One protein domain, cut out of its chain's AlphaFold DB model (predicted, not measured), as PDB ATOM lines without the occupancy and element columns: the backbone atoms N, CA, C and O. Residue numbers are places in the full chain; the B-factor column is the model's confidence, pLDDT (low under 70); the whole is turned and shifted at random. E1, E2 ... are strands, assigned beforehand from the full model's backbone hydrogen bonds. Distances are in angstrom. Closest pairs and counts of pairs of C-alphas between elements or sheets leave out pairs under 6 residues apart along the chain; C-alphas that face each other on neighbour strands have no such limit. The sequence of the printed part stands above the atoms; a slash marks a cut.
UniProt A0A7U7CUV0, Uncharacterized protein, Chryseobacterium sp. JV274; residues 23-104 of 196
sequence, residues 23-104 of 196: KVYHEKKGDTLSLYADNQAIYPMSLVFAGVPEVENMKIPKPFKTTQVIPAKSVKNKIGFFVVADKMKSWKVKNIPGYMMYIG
ATOM      1  N   LYS A  23     359.356 302.017 247.812       94.81
ATOM      2  CA  LYS A  23     360.511 302.279 246.951       94.81
ATOM      3  C   LYS A  23     360.977 300.990 246.286       94.81
ATOM      4  O   LYS A  23     361.434 300.080 246.970       94.81
ATOM      5  N   VAL A  24     360.923 300.934 244.956       94.50
ATOM      6  CA  VAL A  24     361.480 299.828 244.160       94.50
ATOM      7  C   VAL A  24     362.827 300.250 243.582       94.50
ATOM      8  O   VAL A  24     362.962 301.340 243.032       94.50
ATOM      9  N   TYR A  25     363.842 299.406 243.726       95.00
ATOM     10  CA  TYR A  25     365.205 299.698 243.283       95.00
ATOM     11  C   TYR A  25     365.979 298.411 243.007       95.00
ATOM     12  O   TYR A  25     365.513 297.313 243.298       95.00
ATOM     13  N   HIS A  26     367.174 298.531 242.437       95.06
ATOM     14  CA  HIS A  26     368.031 297.388 242.154       95.06
ATOM     15  C   HIS A  26     369.402 297.538 242.811       95.06
ATOM     16  O   HIS A  26     369.892 298.646 243.009       95.06
ATOM     17  N   GLU A  27     370.046 296.411 243.104       97.00
ATOM     18  CA  GLU A  27     371.454 296.363 243.496       97.00
ATOM     19  C   GLU A  27     372.178 295.309 242.652       97.00
ATOM     20  O   GLU A  27     371.661 294.211 242.420       97.00
ATOM     21  N   LYS A  28     373.399 295.625 242.212       94.50
ATOM     22  CA  LYS A  28     374.278 294.683 241.515       94.50
ATOM     23  C   LYS A  28     375.362 294.185 242.468       94.50
ATOM     24  O   LYS A  28     376.067 294.987 243.074       94.50
ATOM     25  N   LYS A  29     375.543 292.867 242.551       95.88
ATOM     26  CA  LYS A  29     376.651 292.223 243.268       95.88
ATOM     27  C   LYS A  29     377.257 291.130 242.391       95.88
ATOM     28  O   LYS A  29     376.619 290.109 242.138       95.88
ATOM     29  N   GLY A  30     378.484 291.357 241.920       93.75
ATOM     30  CA  GLY A  30     379.138 290.485 240.940       93.75
ATOM     31  C   GLY A  30     378.284 290.330 239.680       93.75
ATOM     32  O   GLY A  30     377.870 291.323 239.079       93.75
ATOM     33  N   ASP A  31     377.975 289.081 239.338       94.81
ATOM     34  CA  ASP A  31     377.183 288.711 238.158       94.81
ATOM     35  C   ASP A  31     375.667 288.728 238.404       94.81
ATOM     36  O   ASP A  31     374.894 288.320 237.539       94.81
ATOM     37  N   THR A  32     375.225 289.155 239.590       96.69
ATOM     38  CA  THR A  32     373.808 289.163 239.968       96.69
ATOM     39  C   THR A  32     373.273 290.583 240.072       96.69
ATOM     40  O   THR A  32     373.799 291.400 240.826       96.69
ATOM     41  N   LEU A  33     372.173 290.855 239.374       96.50
ATOM     42  CA  LEU A  33     371.346 292.044 239.545       96.50
ATOM     43  C   LEU A  33     370.083 291.645 240.314       96.50
ATOM     44  O   LEU A  33     369.308 290.826 239.834       96.50
ATOM     45  N   SER A  34     369.881 292.184 241.513       97.06
ATOM     46  CA  SER A  34     368.696 291.920 242.339       97.06
ATOM     47  C   SER A  34     367.766 293.126 242.339       97.06
ATOM     48  O   SER A  34     368.238 294.253 242.463       97.06
ATOM     49  N   LEU A  35     366.463 292.882 242.228       96.94
ATOM     50  CA  LEU A  35     365.408 293.881 242.366       96.94
ATOM     51  C   LEU A  35     364.812 293.778 243.775       96.94
ATOM     52  O   LEU A  35     364.466 292.681 244.229       96.94
ATOM     53  N   TYR A  36     364.698 294.916 244.447       97.94
ATOM     54  CA  TYR A  36     364.216 295.049 245.814       97.94
ATOM     55  C   TYR A  36     363.046 296.026 245.901       97.94
ATOM     56  O   TYR A  36     362.936 296.947 245.092       97.94
ATOM     57  N   ALA A  37     362.204 295.830 246.912       97.81
ATOM     58  CA  ALA A  37     361.174 296.774 247.312       97.81
ATOM     59  C   ALA A  37     361.242 297.038 248.821       97.81
ATOM     60  O   ALA A  37     361.301 296.103 249.625       97.81
ATOM     61  N   ASP A  38     361.196 298.310 249.195       97.62
ATOM     62  CA  ASP A  38     360.999 298.756 250.572       97.62
ATOM     63  C   ASP A  38     359.543 299.169 250.760       97.62
ATOM     64  O   ASP A  38     358.964 299.777 249.860       97.62
ATOM     65  N   ASN A  39     358.987 298.881 251.934       97.19
ATOM     66  CA  ASN A  39     357.670 299.323 252.363       97.19
ATOM     67  C   ASN A  39     357.738 299.986 253.740       97.19
ATOM     68  O   ASN A  39     357.924 299.327 254.761       97.19
ATOM     69  N   GLN A  40     357.551 301.302 253.761       95.56
ATOM     70  CA  GLN A  40     357.497 302.113 254.974       95.56
ATOM     71  C   GLN A  40     356.076 302.267 255.533       95.56
ATOM     72  O   GLN A  40     355.921 302.840 256.615       95.56
ATOM     73  N   ALA A  41     355.040 301.766 254.851       93.88
ATOM     74  CA  ALA A  41     353.683 301.752 255.386       93.88
ATOM     75  C   ALA A  41     353.585 300.831 256.614       93.88
ATOM     76  O   ALA A  41     354.376 299.902 256.798       93.88
ATOM     77  N   ILE A  42     352.601 301.102 257.473       94.50
ATOM     78  CA  ILE A  42     352.274 300.267 258.644       94.50
ATOM     79  C   ILE A  42     351.469 299.010 258.268       94.50
ATOM     80  O   ILE A  42     351.127 298.220 259.140       94.50
ATOM     81  N   TYR A  43     351.197 298.810 256.979       95.56
ATOM     82  CA  TYR A  43     350.417 297.711 256.420       95.56
ATOM     83  C   TYR A  43     351.118 297.115 255.185       95.56
ATOM     84  O   TYR A  43     351.976 297.777 254.583       95.56
ATOM     85  N   PRO A  44     350.826 295.852 254.819       96.62
ATOM     86  CA  PRO A  44     351.365 295.259 253.600       96.62
ATOM     87  C   PRO A  44     350.885 296.018 252.361       96.62
ATOM     88  O   PRO A  44     349.795 296.578 252.344       96.62
ATOM     89  N   MET A  45     351.707 296.020 251.320       97.00
ATOM     90  CA  MET A  45     351.405 296.647 250.033       97.00
ATOM     91  C   MET A  45     351.669 295.651 248.918       97.00
ATOM     92  O   MET A  45     352.677 294.945 248.942       97.00
ATOM     93  N   SER A  46     350.812 295.630 247.908       98.00
ATOM     94  CA  SER A  46     350.960 294.739 246.762       98.00
ATOM     95  C   SER A  46     351.448 295.492 245.530       98.00
ATOM     96  O   SER A  46     350.893 296.522 245.154       98.00
ATOM     97  N   LEU A  47     352.474 294.948 244.873       97.75
ATOM     98  CA  LEU A  47     352.960 295.389 243.568       97.75
ATOM     99  C   LEU A  47     352.506 294.389 242.511       97.75
ATOM    100  O   LEU A  47     352.888 293.219 242.563       97.75
ATOM    101  N   VAL A  48     351.703 294.852 241.556       98.00
ATOM    102  CA  VAL A  48     351.198 294.036 240.446       98.00
ATOM    103  C   VAL A  48     351.852 294.512 239.156       98.00
ATOM    104  O   VAL A  48     351.475 295.537 238.592       98.00
ATOM    105  N   PHE A  49     352.866 293.777 238.714       97.56
ATOM    106  CA  PHE A  49     353.602 294.003 237.476       97.56
ATOM    107  C   PHE A  49     352.770 293.578 236.264       97.56
ATOM    108  O   PHE A  49     352.192 292.491 236.247       97.56
ATOM    109  N   ALA A  50     352.782 294.398 235.212       97.44
ATOM    110  CA  ALA A  50     352.062 294.138 233.963       97.44
ATOM    111  C   ALA A  50     352.632 292.958 233.146       97.44
ATOM    112  O   ALA A  50     352.047 292.551 232.146       97.44
ATOM    113  N   GLY A  51     353.779 292.410 233.549       95.81
ATOM    114  CA  GLY A  51     354.428 291.286 232.885       95.81
ATOM    115  C   GLY A  51     355.681 290.829 233.622       95.81
ATOM    116  O   GLY A  51     355.909 291.185 234.780       95.81
ATOM    117  N   VAL A  52     356.524 290.068 232.925       95.62
ATOM    118  CA  VAL A  52     357.824 289.614 233.434       95.62
ATOM    119  C   VAL A  52     358.976 290.445 232.851       95.62
ATOM    120  O   VAL A  52     358.871 290.916 231.720       95.62
ATOM    121  N   PRO A  53     360.082 290.636 233.590       95.69
ATOM    122  CA  PRO A  53     361.286 291.282 233.079       95.69
ATOM    123  C   PRO A  53     361.853 290.625 231.821       95.69
ATOM    124  O   PRO A  53     361.975 289.402 231.748       95.69
ATOM    125  N   GLU A  54     362.303 291.451 230.882       95.94
ATOM    126  CA  GLU A  54     363.009 291.008 229.683       95.94
ATOM    127  C   GLU A  54     364.502 291.276 229.829       95.94
ATOM    128  O   GLU A  54     364.933 292.400 230.108       95.94
ATOM    129  N   VAL A  55     365.309 290.241 229.613       95.81
ATOM    130  CA  VAL A  55     366.760 290.299 229.787       95.81
ATOM    131  C   VAL A  55     367.495 289.712 228.587       95.81
ATOM    132  O   VAL A  55     367.006 288.821 227.899       95.81
ATOM    133  N   GLU A  56     368.698 290.217 228.347       97.06
ATOM    134  CA  GLU A  56     369.625 289.778 227.314       97.06
ATOM    135  C   GLU A  56     370.903 289.267 227.966       97.06
ATOM    136  O   GLU A  56     371.500 289.969 228.784       97.06
ATOM    137  N   ASN A  57     371.321 288.050 227.605       96.62
ATOM    138  CA  ASN A  57     372.480 287.377 228.198       96.62
ATOM    139  C   ASN A  57     372.416 287.294 229.745       96.62
ATOM    140  O   ASN A  57     373.423 287.350 230.451       96.62
ATOM    141  N   MET A  58     371.208 287.143 230.291       96.88
ATOM    142  CA  MET A  58     370.987 286.862 231.709       96.88
ATOM    143  C   MET A  58     369.954 285.749 231.863       96.88
ATOM    144  O   MET A  58     369.091 285.552 231.012       96.88
ATOM    145  N   LYS A  59     370.032 285.031 232.979       95.25
ATOM    146  CA  LYS A  59     369.056 284.038 233.417       95.25
ATOM    147  C   LYS A  59     368.197 284.634 234.523       95.25
ATOM    148  O   LYS A  59     368.701 285.394 235.349       95.25
ATOM    149  N   ILE A  60     366.932 284.226 234.565       93.94
ATOM    150  CA  ILE A  60     365.999 284.465 235.669       93.94
ATOM    151  C   ILE A  60     365.913 283.147 236.453       93.94
ATOM    152  O   ILE A  60     365.203 282.239 236.024       93.94
ATOM    153  N   PRO A  61     366.673 282.964 237.551       93.94
ATOM    154  CA  PRO A  61     366.809 281.638 238.165       93.94
ATOM    155  C   PRO A  61     365.542 281.150 238.873       93.94
ATOM    156  O   PRO A  61     365.416 279.963 239.155       93.94
ATOM    157  N   LYS A  62     364.610 282.060 239.179       94.56
ATOM    158  CA  LYS A  62     363.282 281.746 239.713       94.56
ATOM    159  C   LYS A  62     362.225 282.494 238.910       94.56
ATOM    160  O   LYS A  62     362.445 283.682 238.677       94.56
ATOM    161  N   PRO A  63     361.086 281.863 238.557       94.31
ATOM    162  CA  PRO A  63     359.990 282.551 237.884       94.31
ATOM    163  C   PRO A  63     359.645 283.864 238.586       94.31
ATOM    164  O   PRO A  63     359.460 283.897 239.807       94.31
ATOM    165  N   PHE A  64     359.599 284.948 237.816       96.00
ATOM    166  CA  PHE A  64     359.257 286.257 238.349       96.00
ATOM    167  C   PHE A  64     357.767 286.280 238.690       96.00
ATOM    168  O   PHE A  64     356.928 286.088 237.811       96.00
ATOM    169  N   LYS A  65     357.430 286.495 239.966       96.81
ATOM    170  CA  LYS A  65     356.032 286.649 240.373       96.81
ATOM    171  C   LYS A  65     355.573 288.049 239.982       96.81
ATOM    172  O   LYS A  65     356.177 289.035 240.401       96.81
ATOM    173  N   THR A  66     354.516 288.126 239.184       97.19
ATOM    174  CA  THR A  66     353.928 289.401 238.760       97.19
ATOM    175  C   THR A  66     353.177 290.088 239.894       97.19
ATOM    176  O   THR A  66     353.122 291.307 239.912       97.19
ATOM    177  N   THR A  67     352.688 289.340 240.882       98.25
ATOM    178  CA  THR A  67     352.150 289.894 242.130       98.25
ATOM    179  C   THR A  67     353.144 289.682 243.265       98.25
ATOM    180  O   THR A  67     353.536 288.549 243.557       98.25
ATOM    181  N   GLN A  68     353.557 290.776 243.902       97.69
ATOM    182  CA  GLN A  68     354.515 290.796 245.006       97.69
ATOM    183  C   GLN A  68     353.885 291.509 246.198       97.69
ATOM    184  O   GLN A  68     353.599 292.700 246.118       97.69
ATOM    185  N   VAL A  69     353.697 290.797 247.305       98.00
ATOM    186  CA  VAL A  69     353.218 291.381 248.562       98.00
ATOM    187  C   VAL A  69     354.435 291.771 249.390       98.00
ATOM    188  O   VAL A  69     355.273 290.925 249.708       98.00
ATOM    189  N   ILE A  70     354.555 293.057 249.704       98.25
ATOM    190  CA  ILE A  70     355.665 293.627 250.460       98.25
ATOM    191  C   ILE A  70     355.193 293.861 251.899       98.25
ATOM    192  O   ILE A  70     354.295 294.685 252.107       98.25
ATOM    193  N   PRO A  71     355.765 293.168 252.901       97.50
ATOM    194  CA  PRO A  71     355.335 293.286 254.293       97.50
ATOM    195  C   PRO A  71     355.394 294.723 254.823       97.50
ATOM    196  O   PRO A  71     356.215 295.520 254.368       97.50
ATOM    197  N   ALA A  72     354.560 295.050 255.809       96.25
ATOM    198  CA  ALA A  72     354.619 296.333 256.512       96.25
ATOM    199  C   ALA A  72     356.019 296.596 257.097       96.25
ATOM    200  O   ALA A  72     356.683 295.662 257.547       96.25
ATOM    201  N   LYS A  73     356.447 297.866 257.127       96.00
ATOM    202  CA  LYS A  73     357.702 298.320 257.762       96.00
ATOM    203  C   LYS A  73     358.933 297.468 257.416       96.00
ATOM    204  O   LYS A  73     359.772 297.192 258.271       96.00
ATOM    205  N   SER A  74     359.050 297.055 256.159       97.88
ATOM    206  CA  SER A  74     360.113 296.164 255.696       97.88
ATOM    207  C   SER A  74     361.004 296.836 254.653       97.88
ATOM    208  O   SER A  74     360.574 297.706 253.900       97.88
ATOM    209  N   VAL A  75     362.272 296.430 254.602       97.69
ATOM    210  CA  VAL A  75     363.263 296.930 253.638       97.69
ATOM    211  C   VAL A  75     364.020 295.770 253.003       97.69
ATOM    212  O   VAL A  75     364.113 294.690 253.586       97.69
ATOM    213  N   LYS A  76     364.590 295.987 251.814       97.00
ATOM    214  CA  LYS A  76     365.345 294.990 251.041       97.00
ATOM    215  C   LYS A  76     364.558 293.704 250.753       97.00
ATOM    216  O   LYS A  76     365.143 292.621 250.661       97.00
ATOM    217  N   ASN A  77     363.247 293.797 250.518       98.06
ATOM    218  CA  ASN A  77     362.463 292.640 250.076       98.06
ATOM    219  C   ASN A  77     362.845 292.289 248.641       98.06
ATOM    220  O   ASN A  77     362.572 293.056 247.720       98.06
ATOM    221  N   LYS A  78     363.508 291.149 248.434       97.38
ATOM    222  CA  LYS A  78     363.935 290.722 247.097       97.38
ATOM    223  C   LYS A  78     362.734 290.229 246.297       97.38
ATOM    224  O   LYS A  78     362.223 289.147 246.567       97.38
ATOM    225  N   ILE A  79     362.352 290.986 245.275       96.62
ATOM    226  CA  ILE A  79     361.206 290.676 244.409       96.62
ATOM    227  C   ILE A  79     361.616 290.007 243.090       96.62
ATOM    228  O   ILE A  79     360.799 289.380 242.422       96.62
ATOM    229  N   GLY A  80     362.899 290.064 242.731       95.81
ATOM    230  CA  GLY A  80     363.443 289.363 241.570       95.81
ATOM    231  C   GLY A  80     364.965 289.402 241.543       95.81
ATOM    232  O   GLY A  80     365.588 290.196 242.247       95.81
ATOM    233  N   PHE A  81     365.585 288.531 240.748       96.81
ATOM    234  CA  PHE A  81     367.015 288.618 240.471       96.81
ATOM    235  C   PHE A  81     367.376 287.961 239.140       96.81
ATOM    236  O   PHE A  81     366.743 287.000 238.702       96.81
ATOM    237  N   PHE A  82     368.428 288.495 238.531       96.75
ATOM    238  CA  PHE A  82     368.945 288.132 237.222       96.75
ATOM    239  C   PHE A  82     370.427 287.810 237.359       96.75
ATOM    240  O   PHE A  82     371.148 288.527 238.053       96.75
ATOM    241  N   VAL A  83     370.889 286.755 236.696       97.44
ATOM    242  CA  VAL A  83     372.292 286.323 236.745       97.44
ATOM    243  C   VAL A  83     372.859 286.313 235.336       97.44
ATOM    244  O   VAL A  83     372.254 285.711 234.454       97.44
ATOM    245  N   VAL A  84     373.999 286.966 235.110       96.94
ATOM    246  CA  VAL A  84     374.673 286.979 233.799       96.94
ATOM    247  C   VAL A  84     374.940 285.544 233.334       96.94
ATOM    248  O   VAL A  84     375.433 284.718 234.102       96.94
ATOM    249  N   ALA A  85     374.572 285.234 232.088       95.88
ATOM    250  CA  ALA A  85     374.671 283.883 231.541       95.88
ATOM    251  C   ALA A  85     376.075 283.582 230.998       95.88
ATOM    252  O   ALA A  85     376.647 282.548 231.336       95.88
ATOM    253  N   ASP A  86     376.620 284.492 230.190       95.00
ATOM    254  CA  ASP A  86     377.969 284.434 229.628       95.00
ATOM    255  C   ASP A  86     378.727 285.714 229.994       95.00
ATOM    256  O   ASP A  86     378.352 286.813 229.582       95.00
ATOM    257  N   LYS A  87     379.798 285.575 230.781       91.94
ATOM    258  CA  LYS A  87     380.571 286.708 231.311       91.94
ATOM    259  C   LYS A  87     381.421 287.409 230.250       91.94
ATOM    260  O   LYS A  87     381.872 288.524 230.486       91.94
ATOM    261  N   MET A  88     381.637 286.766 229.102       93.38
ATOM    262  CA  MET A  88     382.431 287.313 228.000       93.38
ATOM    263  C   MET A  88     381.601 288.187 227.056       93.38
ATOM    264  O   MET A  88     382.158 288.879 226.207       93.38
ATOM    265  N   LYS A  89     380.271 288.163 227.190       94.12
ATOM    266  CA  LYS A  89     379.334 288.931 226.365       94.12
ATOM    267  C   LYS A  89     378.711 290.068 227.166       94.12
ATOM    268  O   LYS A  89     378.525 289.971 228.380       94.12
ATOM    269  N   SER A  90     378.322 291.137 226.475       92.69
ATOM    270  CA  SER A  90     377.482 292.173 227.079       92.69
ATOM    271  C   SER A  90     376.148 291.579 227.531       92.69
ATOM    272  O   SER A  90     375.655 290.603 226.968       92.69
ATOM    273  N   TRP A  91     375.558 292.170 228.562       94.88
ATOM    274  CA  TRP A  91     374.236 291.817 229.063       94.88
ATOM    275  C   TRP A  91     373.408 293.084 229.222       94.88
ATOM    276  O   TRP A  91     373.951 294.181 229.373       94.88
ATOM    277  N   LYS A  92     372.086 292.935 229.181       93.44
ATOM    278  CA  LYS A  92     371.164 294.064 229.296       93.44
ATOM    279  C   LYS A  92     369.863 293.627 229.952       93.44
ATOM    280  O   LYS A  92     369.326 292.578 229.624       93.44
ATOM    281  N   VAL A  93     369.316 294.463 230.828       93.69
ATOM    282  CA  VAL A  93     367.889 294.394 231.164       93.69
ATOM    283  C   VAL A  93     367.160 295.231 230.123       93.69
ATOM    284  O   VAL A  93     367.325 296.449 230.089       93.69
ATOM    285  N   LYS A  94     366.441 294.574 229.210       94.81
ATOM    286  CA  LYS A  94     365.736 295.247 228.114       94.81
ATOM    287  C   LYS A  94     364.539 296.022 228.642       94.81
ATOM    288  O   LYS A  94     364.339 297.162 228.238       94.81
ATOM    289  N   ASN A  95     363.788 295.405 229.552       93.62
ATOM    290  CA  ASN A  95     362.577 295.979 230.113       93.62
ATOM    291  C   ASN A  95     362.320 295.454 231.531       93.62
ATOM    292  O   ASN A  95     362.422 294.251 231.781       93.62
ATOM    293  N   ILE A  96     361.941 296.353 232.439       92.31
ATOM    294  CA  ILE A  96     361.242 296.011 233.679       92.31
ATOM    295  C   ILE A  96     359.808 296.523 233.506       92.31
ATOM    296  O   ILE A  96     359.630 297.737 233.403       92.31
ATOM    297  N   PRO A  97     358.799 295.639 233.462       94.12
ATOM    298  CA  PRO A  97     357.413 296.049 233.296       94.12
ATOM    299  C   PRO A  97     356.980 297.058 234.357       94.12
ATOM    300  O   PRO A  97     357.377 296.962 235.521       94.12
ATOM    301  N   GLY A  98     356.119 297.993 233.957       95.44
ATOM    302  CA  GLY A  98     355.420 298.853 234.904       95.44
ATOM    303  C   GLY A  98     354.584 298.026 235.883       95.44
ATOM    304  O   GLY A  98     354.181 296.897 235.582       95.44
ATOM    305  N   TYR A  99     354.326 298.591 237.056       95.88
ATOM    306  CA  TYR A  99     353.510 297.963 238.085       95.88
ATOM    307  C   TYR A  99     352.488 298.945 238.645       95.88
ATOM    308  O   TYR A  99     352.723 300.151 238.692       95.88
ATOM    309  N   MET A 100     351.360 298.402 239.091       96.56
ATOM    310  CA  MET A 100     350.388 299.116 239.913       96.56
ATOM    311  C   MET A 100     350.629 298.793 241.384       96.56
ATOM    312  O   MET A 100     351.103 297.704 241.725       96.56
ATOM    313  N   MET A 101     350.301 299.747 242.246       95.75
ATOM    314  CA  MET A 101     350.388 299.604 243.693       95.75
ATOM    315  C   MET A 101     348.985 299.494 244.271       95.75
ATOM    316  O   MET A 101     348.123 300.302 243.941       95.75
ATOM    317  N   TYR A 102     348.787 298.526 245.157       95.31
ATOM    318  CA  TYR A 102     347.537 298.332 245.880       95.31
ATOM    319  C   TYR A 102     347.817 298.272 247.376       95.31
ATOM    320  O   TYR A 102     348.825 297.696 247.800       95.31
ATOM    321  N   ILE A 103     346.925 298.866 248.166       93.75
ATOM    322  CA  ILE A 103     346.937 298.702 249.618       93.75
ATOM    323  C   ILE A 103     346.621 297.246 249.971       93.75
ATOM    324  O   ILE A 103     345.816 296.596 249.304       93.75
ATOM    325  N   GLY A 104     347.273 296.727 251.006       95.62
ATOM    326  CA  GLY A 104     347.025 295.379 251.497       95.62
ATOM    327  C   GLY A 104     347.659 294.260 250.672       95.62
ATOM    328  O   GLY A 104     348.490 294.466 249.780       95.62
TER     329      GLY A 104
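What this domain is: This is residues 23 to 104 of the 196 residues of an uncharacterized protein of Chryseobacterium sp. JV274 (UniProt A0A7U7CUV0). Two small three-stranded sheets, E1-E2-E6 and E5-E3-E8, form an elongated sandwich, with their strands crossed at 40 degrees. The short pair E4 and E7 extends the layer of E5, E3 and E8 toward the other end of the long axis. The printed part has 82 residues with eight named strands, E1 to E8 in order along the chain, and no named helix; its class is all strand, and neighbour strands are antiparallel in each sheet. The whole is compact, with a radius of gyration of the C-alphas of 13.5 A, and spans 45 by 24 by 17 A.

How they stand to each other: E1, residues 23 to 29, and E2, residues 32 to 39, form a hairpin; N 25 and O 36 are 3.0 A apart, within hydrogen-bond range. E2 is the inner strand of the first sheet, which is strongly twisted. Its other neighbour is E6, residues 74 to 84, with N 35 and O 80 at 2.8 A; E6 bends by 51 degrees at residue 80. Residues 58 to 59 make a short antiparallel pairing with residues 83 to 84 of E6. In the second sheet E3, residues 45 to 49, is the inner strand between E5, residues 67 to 70, and E8, residues 99 to 103. N 47 and O 68 are 2.8 A apart, and N 48 and O 100 are 2.9 A apart. The two sheets face each other, 10.9 A centre to centre over the facing parts, with best planes 11 degrees apart. The closest C-alphas of E2 and E5 are those of Asn 39 and Ile 70, 6.3 A apart. E4, residues 54 to 56, and E7, residues 92 to 95, are antiparallel neighbours, with N 56 and O 92 at 2.8 A. E4 and E6 are only just apart, with closest C-alphas 8.0 A apart.

Where its parts are: E1 begins at C-alpha 23, (360.511, 302.279, 246.951), and is 19.4 A from first to last C-alpha. E2 is 22.7 A long, E3 13.0 A, E4 7.1 A and E5 9.8 A. E6, the longest strand at 27.9 A, runs from C-alpha 74 at (360.113, 296.164, 255.696) to C-alpha 84. E7 is 8.8 A long; E8 is 13.3 A long and ends at C-alpha 103, (346.937, 298.702, 249.618).

The domain as a whole: The two C-alphas farthest apart are those of Ile 42 and Met 88, 44.9 A. The printed part has no cut. No link is long; E4 to E5 and E6 to E7 are short, and the others are tight. The mean pLDDT of the printed part is 95.9, and no printed residue is under 70.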